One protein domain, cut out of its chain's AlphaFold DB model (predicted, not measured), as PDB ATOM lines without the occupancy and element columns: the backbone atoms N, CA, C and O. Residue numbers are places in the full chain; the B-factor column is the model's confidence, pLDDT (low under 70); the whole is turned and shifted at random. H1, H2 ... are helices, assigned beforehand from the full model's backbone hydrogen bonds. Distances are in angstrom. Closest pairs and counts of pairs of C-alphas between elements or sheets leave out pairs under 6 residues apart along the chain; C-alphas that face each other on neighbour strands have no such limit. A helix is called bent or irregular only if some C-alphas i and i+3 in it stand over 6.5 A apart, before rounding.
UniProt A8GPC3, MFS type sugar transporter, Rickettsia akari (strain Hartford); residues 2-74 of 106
ATOM      1  N   GLY A   2     -21.276  11.673 -33.263       72.19
ATOM      2  CA  GLY A   2     -22.692  12.065 -33.095       72.19
ATOM      3  C   GLY A   2     -23.350  11.647 -31.767       72.19
ATOM      4  O   GLY A   2     -24.220  12.353 -31.270       72.19
ATOM      5  N   GLU A   3     -22.898  10.553 -31.147       68.12
ATOM      6  CA  GLU A   3     -23.423  10.084 -29.852       68.12
ATOM      7  C   GLU A   3     -23.073  11.038 -28.693       68.12
ATOM      8  O   GLU A   3     -23.924  11.323 -27.857       68.12
ATOM      9  N   ARG A   4     -21.873  11.643 -28.705       64.06
ATOM     10  CA  ARG A   4     -21.467  12.666 -27.721       64.06
ATOM     11  C   ARG A   4     -22.285  13.948 -27.858       64.06
ATOM     12  O   ARG A   4     -22.660  14.537 -26.853       64.06
ATOM     13  N   VAL A   5     -22.590  14.355 -29.092       77.25
ATOM     14  CA  VAL A   5     -23.441  15.525 -29.367       77.25
ATOM     15  C   VAL A   5     -24.867  15.283 -28.873       77.25
ATOM     16  O   VAL A   5     -25.453  16.163 -28.253       77.25
ATOM     17  N   ARG A   6     -25.408  14.076 -29.079       67.06
ATOM     18  CA  ARG A   6     -26.750  13.711 -28.605       67.06
ATOM     19  C   ARG A   6     -26.821  13.589 -27.078       67.06
ATOM     20  O   ARG A   6     -27.789  14.054 -26.491       67.06
ATOM     21  N   ALA A   7     -25.799  13.019 -26.435       70.50
ATOM     22  CA  ALA A   7     -25.719  12.924 -24.975       70.50
ATOM     23  C   ALA A   7     -25.557  14.300 -24.317       70.50
ATOM     24  O   ALA A   7     -26.239  14.597 -23.341       70.50
ATOM     25  N   ALA A   8     -24.710  15.162 -24.891       65.56
ATOM     26  CA  ALA A   8     -24.603  16.548 -24.458       65.56
ATOM     27  C   ALA A   8     -25.954  17.255 -24.610       65.56
ATOM     28  O   ALA A   8     -26.394  17.879 -23.655       65.56
ATOM     29  N   LEU A   9     -26.643  17.082 -25.746       72.12
ATOM     30  CA  LEU A   9     -27.972  17.655 -25.967       72.12
ATOM     31  C   LEU A   9     -28.997  17.180 -24.912       72.12
ATOM     32  O   LEU A   9     -29.693  17.996 -24.314       72.12
ATOM     33  N   TYR A  10     -29.019  15.885 -24.601       69.19
ATOM     34  CA  TYR A  10     -29.905  15.314 -23.579       69.19
ATOM     35  C   TYR A  10     -29.622  15.861 -22.168       69.19
ATOM     36  O   TYR A  10     -30.535  16.247 -21.436       69.19
ATOM     37  N   LEU A  11     -28.345  15.945 -21.789       66.69
ATOM     38  CA  LEU A  11     -27.910  16.504 -20.506       66.69
ATOM     39  C   LEU A  11     -28.241  17.983 -20.386       66.69
ATOM     40  O   LEU A  11     -28.646  18.474 -19.333       66.69
ATOM     41  N   THR A  12     -28.097  18.689 -21.499       69.69
ATOM     42  CA  THR A  12     -28.456  20.083 -21.580       69.69
ATOM     43  C   THR A  12     -29.952  20.352 -21.434       69.69
ATOM     44  O   THR A  12     -30.338  21.411 -20.941       69.69
ATOM     45  N   GLU A  13     -30.777  19.407 -21.859       69.75
ATOM     46  CA  GLU A  13     -32.234  19.480 -21.818       69.75
ATOM     47  C   GLU A  13     -32.791  19.032 -20.455       69.75
ATOM     48  O   GLU A  13     -33.753  19.611 -19.960       69.75
ATOM     49  N   SER A  14     -32.146  18.066 -19.794       65.19
ATOM     50  CA  SER A  14     -32.584  17.544 -18.489       65.19
ATOM     51  C   SER A  14     -32.147  18.391 -17.285       65.19
ATOM     52  O   SER A  14     -32.766  18.310 -16.224       65.19
ATOM     53  N   VAL A  15     -31.073  19.184 -17.403       64.88
ATOM     54  CA  VAL A  15     -30.460  19.901 -16.269       64.88
ATOM     55  C   VAL A  15     -30.547  21.422 -16.446       64.88
ATOM     56  O   VAL A  15     -30.068  21.983 -17.431       64.88
ATOM     57  N   GLY A  16     -31.105  22.113 -15.444       61.88
ATOM     58  CA  GLY A  16     -31.217  23.576 -15.408       61.88
ATOM     59  C   GLY A  16     -29.872  24.325 -15.414       61.88
ATOM     60  O   GLY A  16     -28.824  23.806 -15.022       61.88
ATOM     61  N   VAL A  17     -29.922  25.595 -15.831       58.16
ATOM     62  CA  VAL A  17     -28.788  26.404 -16.321       58.16
ATOM     63  C   VAL A  17     -27.567  26.575 -15.379       58.16
ATOM     64  O   VAL A  17     -26.483  26.768 -15.922       58.16
ATOM     65  N   PRO A  18     -27.595  26.410 -14.034       65.12
ATOM     66  CA  PRO A  18     -26.337  26.434 -13.271       65.12
ATOM     67  C   PRO A  18     -25.559  25.100 -13.260       65.12
ATOM     68  O   PRO A  18     -24.344  25.114 -13.096       65.12
ATOM     69  N   LYS A  19     -26.214  23.940 -13.430       66.00
ATOM     70  CA  LYS A  19     -25.581  22.605 -13.262       66.00
ATOM     71  C   LYS A  19     -25.197  21.911 -14.572       66.00
ATOM     72  O   LYS A  19     -24.508  20.901 -14.557       66.00
ATOM     73  N   ARG A  20     -25.597  22.483 -15.705       66.81
ATOM     74  CA  ARG A  20     -25.418  21.937 -17.057       66.81
ATOM     75  C   ARG A  20     -23.958  21.894 -17.536       66.81
ATOM     76  O   ARG A  20     -23.562  20.967 -18.230       66.81
ATOM     77  N   PHE A  21     -23.147  22.882 -17.158       66.19
ATOM     78  CA  PHE A  21     -21.746  22.990 -17.583       66.19
ATOM     79  C   PHE A  21     -20.798  21.935 -16.992       66.19
ATOM     80  O   PHE A  21     -20.043  21.352 -17.770       66.19
ATOM     81  N   PRO A  22     -20.806  21.646 -15.674       74.25
ATOM     82  CA  PRO A  22     -19.916  20.626 -15.125       74.25
ATOM     83  C   PRO A  22     -20.199  19.235 -15.705       74.25
ATOM     84  O   PRO A  22     -19.258  18.503 -15.993       74.25
ATOM     85  N   ASP A  23     -21.464  18.895 -15.959       72.12
ATOM     86  CA  ASP A  23     -21.853  17.568 -16.452       72.12
ATOM     87  C   ASP A  23     -21.251  17.238 -17.832       72.12
ATOM     88  O   ASP A  23     -20.621  16.198 -18.034       72.12
ATOM     89  N   ILE A  24     -21.301  18.195 -18.762       72.25
ATOM     90  CA  ILE A  24     -20.714  18.048 -20.105       72.25
ATOM     91  C   ILE A  24     -19.186  17.884 -20.031       72.25
ATOM     92  O   ILE A  24     -18.596  17.131 -20.811       72.25
ATOM     93  N   VAL A  25     -18.534  18.573 -19.089       81.44
ATOM     94  CA  VAL A  25     -17.084  18.465 -18.880       81.44
ATOM     95  C   VAL A  25     -16.721  17.089 -18.318       81.44
ATOM     96  O   VAL A  25     -15.758  16.483 -18.793       81.44
ATOM     97  N   PHE A  26     -17.514  16.546 -17.387       79.81
ATOM     98  CA  PHE A  26     -17.310  15.192 -16.870       79.81
ATOM     99  C   PHE A  26     -17.361  14.143 -17.980       79.81
ATOM    100  O   PHE A  26     -16.470  13.296 -18.046       79.81
ATOM    101  N   VAL A  27     -18.318  14.238 -18.909       81.50
ATOM    102  CA  VAL A  27     -18.384  13.337 -20.075       81.50
ATOM    103  C   VAL A  27     -17.084  13.369 -20.890       81.50
ATOM    104  O   VAL A  27     -16.593  12.322 -21.313       81.50
ATOM    105  N   GLY A  28     -16.486  14.549 -21.086       83.25
ATOM    106  CA  GLY A  28     -15.200  14.680 -21.782       83.25
ATOM    107  C   GLY A  28     -14.016  14.056 -21.030       83.25
ATOM    108  O   GLY A  28     -13.133  13.457 -21.650       83.25
ATOM    109  N   ILE A  29     -14.009  14.155 -19.700       86.56
ATOM    110  CA  ILE A  29     -12.981  13.535 -18.852       86.56
ATOM    111  C   ILE A  29     -13.091  12.006 -18.923       86.56
ATOM    112  O   ILE A  29     -12.083  11.331 -19.134       86.56
ATOM    113  N   TYR A  30     -14.305  11.457 -18.823       85.94
ATOM    114  CA  TYR A  30     -14.535  10.013 -18.931       85.94
ATOM    115  C   TYR A  30     -14.128   9.447 -20.299       85.94
ATOM    116  O   TYR A  30     -13.518   8.381 -20.351       85.94
ATOM    117  N   ASP A  31     -14.394  10.170 -21.390       84.88
ATOM    118  CA  ASP A  31     -13.975   9.791 -22.752       84.88
ATOM    119  C   ASP A  31     -12.447   9.623 -22.846       84.88
ATOM    120  O   ASP A  31     -11.943   8.623 -23.361       84.88
ATOM    121  N   SER A  32     -11.708  10.563 -22.251       88.62
ATOM    122  CA  SER A  32     -10.242  10.532 -22.226       88.62
ATOM    123  C   SER A  32      -9.708   9.384 -21.362       88.62
ATOM    124  O   SER A  32      -8.777   8.689 -21.766       88.62
ATOM    125  N   LEU A  33     -10.327   9.134 -20.202       90.19
ATOM    126  CA  LEU A  33      -9.946   8.037 -19.306       90.19
ATOM    127  C   LEU A  33     -10.162   6.663 -19.948       90.19
ATOM    128  O   LEU A  33      -9.283   5.805 -19.868       90.19
ATOM    129  N   VAL A  34     -11.303   6.454 -20.613       88.44
ATOM    130  CA  VAL A  34     -11.595   5.196 -21.317       88.44
ATOM    131  C   VAL A  34     -10.565   4.938 -22.409       88.44
ATOM    132  O   VAL A  34     -10.072   3.815 -22.524       88.44
ATOM    133  N   LEU A  35     -10.191   5.967 -23.172       89.94
ATOM    134  CA  LEU A  35      -9.166   5.840 -24.202       89.94
ATOM    135  C   LEU A  35      -7.814   5.417 -23.609       89.94
ATOM    136  O   LEU A  35      -7.179   4.498 -24.128       89.94
ATOM    137  N   THR A  36      -7.384   6.038 -22.507       91.56
ATOM    138  CA  THR A  36      -6.126   5.674 -21.836       91.56
ATOM    139  C   THR A  36      -6.152   4.237 -21.315       91.56
ATOM    140  O   THR A  36      -5.187   3.496 -21.509       91.56
ATOM    141  N   VAL A  37      -7.260   3.810 -20.705       88.56
ATOM    142  CA  VAL A  37      -7.423   2.433 -20.216       88.56
ATOM    143  C   VAL A  37      -7.414   1.434 -21.376       88.56
ATOM    144  O   VAL A  37      -6.742   0.407 -21.288       88.56
ATOM    145  N   ALA A  38      -8.091   1.744 -22.484       87.94
ATOM    146  CA  ALA A  38      -8.109   0.894 -23.672       87.94
ATOM    147  C   ALA A  38      -6.703   0.707 -24.260       87.94
ATOM    148  O   ALA A  38      -6.304  -0.421 -24.555       87.94
ATOM    149  N   LEU A  39      -5.930   1.792 -24.367       89.06
ATOM    150  CA  LEU A  39      -4.535   1.732 -24.804       89.06
ATOM    151  C   LEU A  39      -3.684   0.887 -23.851       89.06
ATOM    152  O   LEU A  39      -2.935   0.031 -24.314       89.06
ATOM    153  N   GLY A  40      -3.857   1.045 -22.535       88.12
ATOM    154  CA  GLY A  40      -3.166   0.222 -21.539       88.12
ATOM    155  C   GLY A  40      -3.446  -1.276 -21.704       88.12
ATOM    156  O   GLY A  40      -2.515  -2.083 -21.719       88.12
ATOM    157  N   VAL A  41      -4.712  -1.658 -21.904       85.44
ATOM    158  CA  VAL A  41      -5.105  -3.058 -22.148       85.44
ATOM    159  C   VAL A  41      -4.494  -3.591 -23.450       85.44
ATOM    160  O   VAL A  41      -3.984  -4.712 -23.472       85.44
ATOM    161  N   VAL A  42      -4.488  -2.794 -24.522       85.81
ATOM    162  CA  VAL A  42      -3.884  -3.174 -25.812       85.81
ATOM    163  C   VAL A  42      -2.373  -3.371 -25.693       85.81
ATOM    164  O   VAL A  42      -1.844  -4.350 -26.230       85.81
ATOM    165  N   THR A  43      -1.676  -2.495 -24.968       85.44
ATOM    166  CA  THR A  43      -0.236  -2.638 -24.715       85.44
ATOM    167  C   THR A  43       0.055  -3.883 -23.878       85.44
ATOM    168  O   THR A  43       0.994  -4.610 -24.194       85.44
ATOM    169  N   LEU A  44      -0.768  -4.200 -22.871       83.25
ATOM    170  CA  LEU A  44      -0.616  -5.442 -22.102       83.25
ATOM    171  C   LEU A  44      -0.781  -6.693 -22.976       83.25
ATOM    172  O   LEU A  44       0.046  -7.603 -22.915       83.25
ATOM    173  N   VAL A  45      -1.821  -6.733 -23.811       83.25
ATOM    174  CA  VAL A  45      -2.085  -7.873 -24.706       83.25
ATOM    175  C   VAL A  45      -0.975  -8.032 -25.750       83.25
ATOM    176  O   VAL A  45      -0.529  -9.150 -25.999       83.25
ATOM    177  N   THR A  46      -0.494  -6.929 -26.330       81.56
ATOM    178  CA  THR A  46       0.490  -6.962 -27.427       81.56
ATOM    179  C   THR A  46       1.923  -7.179 -26.940       81.56
ATOM    180  O   THR A  46       2.666  -7.935 -27.558       81.56
ATOM    181  N   SER A  47       2.332  -6.530 -25.843       78.94
ATOM    182  CA  SER A  47       3.730  -6.550 -25.383       78.94
ATOM    183  C   SER A  47       4.029  -7.639 -24.355       78.94
ATOM    184  O   SER A  47       5.141  -8.158 -24.347       78.94
ATOM    185  N   TYR A  48       3.067  -8.011 -23.503       75.69
ATOM    186  CA  TYR A  48       3.277  -9.016 -22.448       75.69
ATOM    187  C   TYR A  48       2.716 -10.401 -22.807       75.69
ATOM    188  O   TYR A  48       2.736 -11.305 -21.975       75.69
ATOM    189  N   GLY A  49       2.199 -10.582 -24.029       71.56
ATOM    190  CA  GLY A  49       1.635 -11.859 -24.485       71.56
ATOM    191  C   GLY A  49       0.390 -12.289 -23.706       71.56
ATOM    192  O   GLY A  49       0.054 -13.473 -23.664       71.56
ATOM    193  N   PHE A  50      -0.288 -11.337 -23.056       71.00
ATOM    194  CA  PHE A  50      -1.504 -11.606 -22.305       71.00
ATOM    195  C   PHE A  50      -2.600 -12.119 -23.242       71.00
ATOM    196  O   PHE A  50      -2.736 -11.671 -24.380       71.00
ATOM    197  N   ASN A  51      -3.419 -13.051 -22.753       79.75
ATOM    198  CA  ASN A  51      -4.503 -13.620 -23.547       79.75
ATOM    199  C   ASN A  51      -5.440 -12.510 -24.055       79.75
ATOM    200  O   ASN A  51      -6.134 -11.869 -23.266       79.75
ATOM    201  N   TRP A  52      -5.532 -12.350 -25.379       82.00
ATOM    202  CA  TRP A  52      -6.422 -11.387 -26.049       82.00
ATOM    203  C   TRP A  52      -7.894 -11.517 -25.619       82.00
ATOM    204  O   TRP A  52      -8.663 -10.561 -25.687       82.00
ATOM    205  N   ARG A  53      -8.277 -12.692 -25.104       83.56
ATOM    206  CA  ARG A  53      -9.590 -12.959 -24.507       83.56
ATOM    207  C   ARG A  53      -9.927 -11.989 -23.371       83.56
ATOM    208  O   ARG A  53     -11.094 -11.647 -23.231       83.56
ATOM    209  N   ILE A  54      -8.949 -11.514 -22.593       81.06
ATOM    210  CA  ILE A  54      -9.189 -10.519 -21.533       81.06
ATOM    211  C   ILE A  54      -9.744  -9.221 -22.129       81.06
ATOM    212  O   ILE A  54     -10.703  -8.681 -21.590       81.06
ATOM    213  N   ALA A  55      -9.217  -8.751 -23.264       82.50
ATOM    214  CA  ALA A  55      -9.741  -7.551 -23.919       82.50
ATOM    215  C   ALA A  55     -11.208  -7.736 -24.351       82.50
ATOM    216  O   ALA A  55     -12.017  -6.821 -24.208       82.50
ATOM    217  N   PHE A  56     -11.568  -8.944 -24.797       84.06
ATOM    218  CA  PHE A  56     -12.951  -9.290 -25.121       84.06
ATOM    219  C   PHE A  56     -13.854  -9.301 -23.879       84.06
ATOM    220  O   PHE A  56     -14.933  -8.715 -23.904       84.06
ATOM    221  N   TRP A  57     -13.406  -9.906 -22.774       86.81
ATOM    222  CA  TRP A  57     -14.154  -9.928 -21.511       86.81
ATOM    223  C   TRP A  57     -14.364  -8.528 -20.926       86.81
ATOM    224  O   TRP A  57     -15.458  -8.221 -20.451       86.81
ATOM    225  N   VAL A  58     -13.355  -7.659 -21.015       86.44
ATOM    226  CA  VAL A  58     -13.464  -6.253 -20.598       86.44
ATOM    227  C   VAL A  58     -14.501  -5.518 -21.455       86.44
ATOM    228  O   VAL A  58     -15.387  -4.858 -20.914       86.44
ATOM    229  N   GLY A  59     -14.458  -5.691 -22.781       86.44
ATOM    230  CA  GLY A  59     -15.457  -5.119 -23.689       86.44
ATOM    231  C   GLY A  59     -16.878  -5.629 -23.424       86.44
ATOM    232  O   GLY A  59     -17.821  -4.838 -23.399       86.44
ATOM    233  N   ALA A  60     -17.033  -6.927 -23.155       90.19
ATOM    234  CA  ALA A  60     -18.319  -7.536 -22.823       90.19
ATOM    235  C   ALA A  60     -18.907  -6.979 -21.513       90.19
ATOM    236  O   ALA A  60     -20.101  -6.685 -21.456       90.19
ATOM    237  N   GLY A  61     -18.073  -6.763 -20.489       91.44
ATOM    238  CA  GLY A  61     -18.498  -6.129 -19.239       91.44
ATOM    239  C   GLY A  61     -18.992  -4.693 -19.444       91.44
ATOM    240  O   GLY A  61     -20.061  -4.328 -18.954       91.44
ATOM    241  N   ILE A  62     -18.264  -3.898 -20.234       88.25
ATOM    242  CA  ILE A  62     -18.652  -2.518 -20.570       88.25
ATOM    243  C   ILE A  62     -19.973  -2.499 -21.350       88.25
ATOM    244  O   ILE A  62     -20.853  -1.692 -21.052       88.25
ATOM    245  N   ALA A  63     -20.146  -3.409 -22.313       89.31
ATOM    246  CA  ALA A  63     -21.377  -3.520 -23.092       89.31
ATOM    247  C   ALA A  63     -22.587  -3.887 -22.220       89.31
ATOM    248  O   ALA A  63     -23.669  -3.331 -22.410       89.31
ATOM    249  N   PHE A  64     -22.406  -4.773 -21.239       90.94
ATOM    250  CA  PHE A  64     -23.462  -5.144 -20.299       90.94
ATOM    251  C   PHE A  64     -23.900  -3.957 -19.431       90.94
ATOM    252  O   PHE A  64     -25.092  -3.655 -19.353       90.94
ATOM    253  N   ILE A  65     -22.941  -3.226 -18.852       88.31
ATOM    254  CA  ILE A  65     -23.220  -2.019 -18.056       88.31
ATOM    255  C   ILE A  65     -23.894  -0.948 -18.924       88.31
ATOM    256  O   ILE A  65     -24.878  -0.344 -18.503       88.31
ATOM    257  N   GLY A  66     -23.414  -0.742 -20.154       83.69
ATOM    258  CA  GLY A  66     -24.012   0.203 -21.098       83.69
ATOM    259  C   GLY A  66     -25.437  -0.180 -21.509       83.69
ATOM    260  O   GLY A  66     -26.295   0.691 -21.647       83.69
ATOM    261  N   SER A  67     -25.715  -1.478 -21.662       85.12
ATOM    262  CA  SER A  67     -27.059  -1.986 -21.944       85.12
ATOM    263  C   SER A  67     -28.002  -1.734 -20.768       85.12
ATOM    264  O   SER A  67     -29.078  -1.180 -20.980       85.12
ATOM    265  N   ALA A  68     -27.572  -2.032 -19.539       82.94
ATOM    266  CA  ALA A  68     -28.345  -1.734 -18.335       82.94
ATOM    267  C   ALA A  68     -28.593  -0.223 -18.178       82.94
ATOM    268  O   ALA A  68     -29.731   0.200 -17.983       82.94
ATOM    269  N   ALA A  69     -27.570   0.614 -18.367       80.50
ATOM    270  CA  ALA A  69     -27.704   2.069 -18.289       80.50
ATOM    271  C   ALA A  69     -28.714   2.625 -19.311       80.50
ATOM    272  O   ALA A  69     -29.515   3.500 -18.980       80.50
ATOM    273  N   ARG A  70     -28.739   2.081 -20.538       74.50
ATOM    274  CA  ARG A  70     -29.725   2.468 -21.562       74.50
ATOM    275  C   ARG A  70     -31.164   2.121 -21.182       74.50
ATOM    276  O   ARG A  70     -32.068   2.786 -21.672       74.50
ATOM    277  N   THR A  71     -31.393   1.141 -20.307       74.00
ATOM    278  CA  THR A  71     -32.751   0.811 -19.833       74.00
ATOM    279  C   THR A  71     -33.274   1.750 -18.741       74.00
ATOM    280  O   THR A  71     -34.473   1.768 -18.487       74.00
ATOM    281  N   THR A  72     -32.406   2.555 -18.115       63.16
ATOM    282  CA  THR A  72     -32.758   3.446 -16.989       63.16
ATOM    283  C   THR A  72     -32.964   4.912 -17.399       63.16
ATOM    284  O   THR A  72     -33.477   5.703 -16.611       63.16
ATOM    285  N   LEU A  73     -32.610   5.303 -18.627       62.84
ATOM    286  CA  LEU A  73     -32.834   6.663 -19.128       62.84
ATOM    287  C   LEU A  73     -34.330   6.897 -19.416       62.84
ATOM    288  O   LEU A  73     -34.869   6.382 -20.392       62.84
ATOM    289  N   HIS A  74     -34.991   7.680 -18.559       57.31
ATOM    290  CA  HIS A  74     -36.356   8.180 -18.772       57.31
ATOM    291  C   HIS A  74     -36.371   9.188 -19.943       57.31
ATOM    292  O   HIS A  74     -35.388   9.900 -20.155       57.31
TER     293      HIS A  74
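Overview. This is residues 2 to 74 of the 106 residues of the protein "MFS type sugar transporter" of Rickettsia akari (strain Hartford) (UniProt A8GPC3). One long helix, H2, makes the length of the model, and a shorter helix folds back from each of its ends: H1 at the first end and H3 at the last, where H3 opens away from H2 as a narrow V. The arrangement is open, with H1 and H3 apart from each other and each near H2 at one end of H2 alone; residues 60 to 74, of which 60 to 72 belong to H3, stick out. The printed part has 73 residues with three named helices in the order H1, H2, H3 and no named strand; the class is all helix. The whole is loose, with a radius of gyration of the C-alphas of 15.9 A, and the C-alphas span 49 by 23 by 19 A, a rod in outline.

Arrangement. The longest helix is H2, residues 20 to 47. H1, residues 2 to 14, touches it, with residues 8 to 12 of H1 and 20 to 24 of H2 alone. Their closest C-alphas are those of Thr 12 and Arg 20, 5.8 A apart. The two run opposite ways at a shallow tilt of 34 degrees, only just short of steep, and form a helical hairpin. H3, residues 53 to 72, and H2 only just touch, with 3 pairs of C-alphas within 8 A. H2 touches H3 with residues 41 to 45 alone, and H3 touches H2 with residue 55 alone; the closest C-alphas of the two, those of Val 41 and Ala 55, are 6.7 A apart. H2 and H3 run opposite ways at a shallow tilt of 20 degrees and form a second helical hairpin. H1 and H3 are apart. Every O i to N i+4 pair is within hydrogen-bond range in H1, while H2 has 23 of 24 and H3 has 15 of 16.

Along the chain. H2 has 28 residues and measures 41.6 A from C-alpha 20 at (-25.418, 21.937, -17.057) to C-alpha 47 at (3.730, -6.550, -25.383). H1 has 13 residues and measures 18.5 A, beginning with C-alpha 2 at (-22.692, 12.065, -33.095). H3 has 20 residues and measures 29.4 A, ending with C-alpha 72 at (-32.758, 3.446, -16.989). No helix is bent.

Size, cuts and confidence. The two C-alphas farthest apart are those of Val 17 and Gly 49, at 49.6 A. The printed part, residues 2 to 74, has no cut. The links H1 to H2 and H2 to H3 are both tight, with 5 residues each. Residues 32 to 37 of H2 also stand free. The mean pLDDT of the printed part is 78.2; it is under 70 at residues 3 to 4, 6, 8, 10 to 21 and 72 to 74.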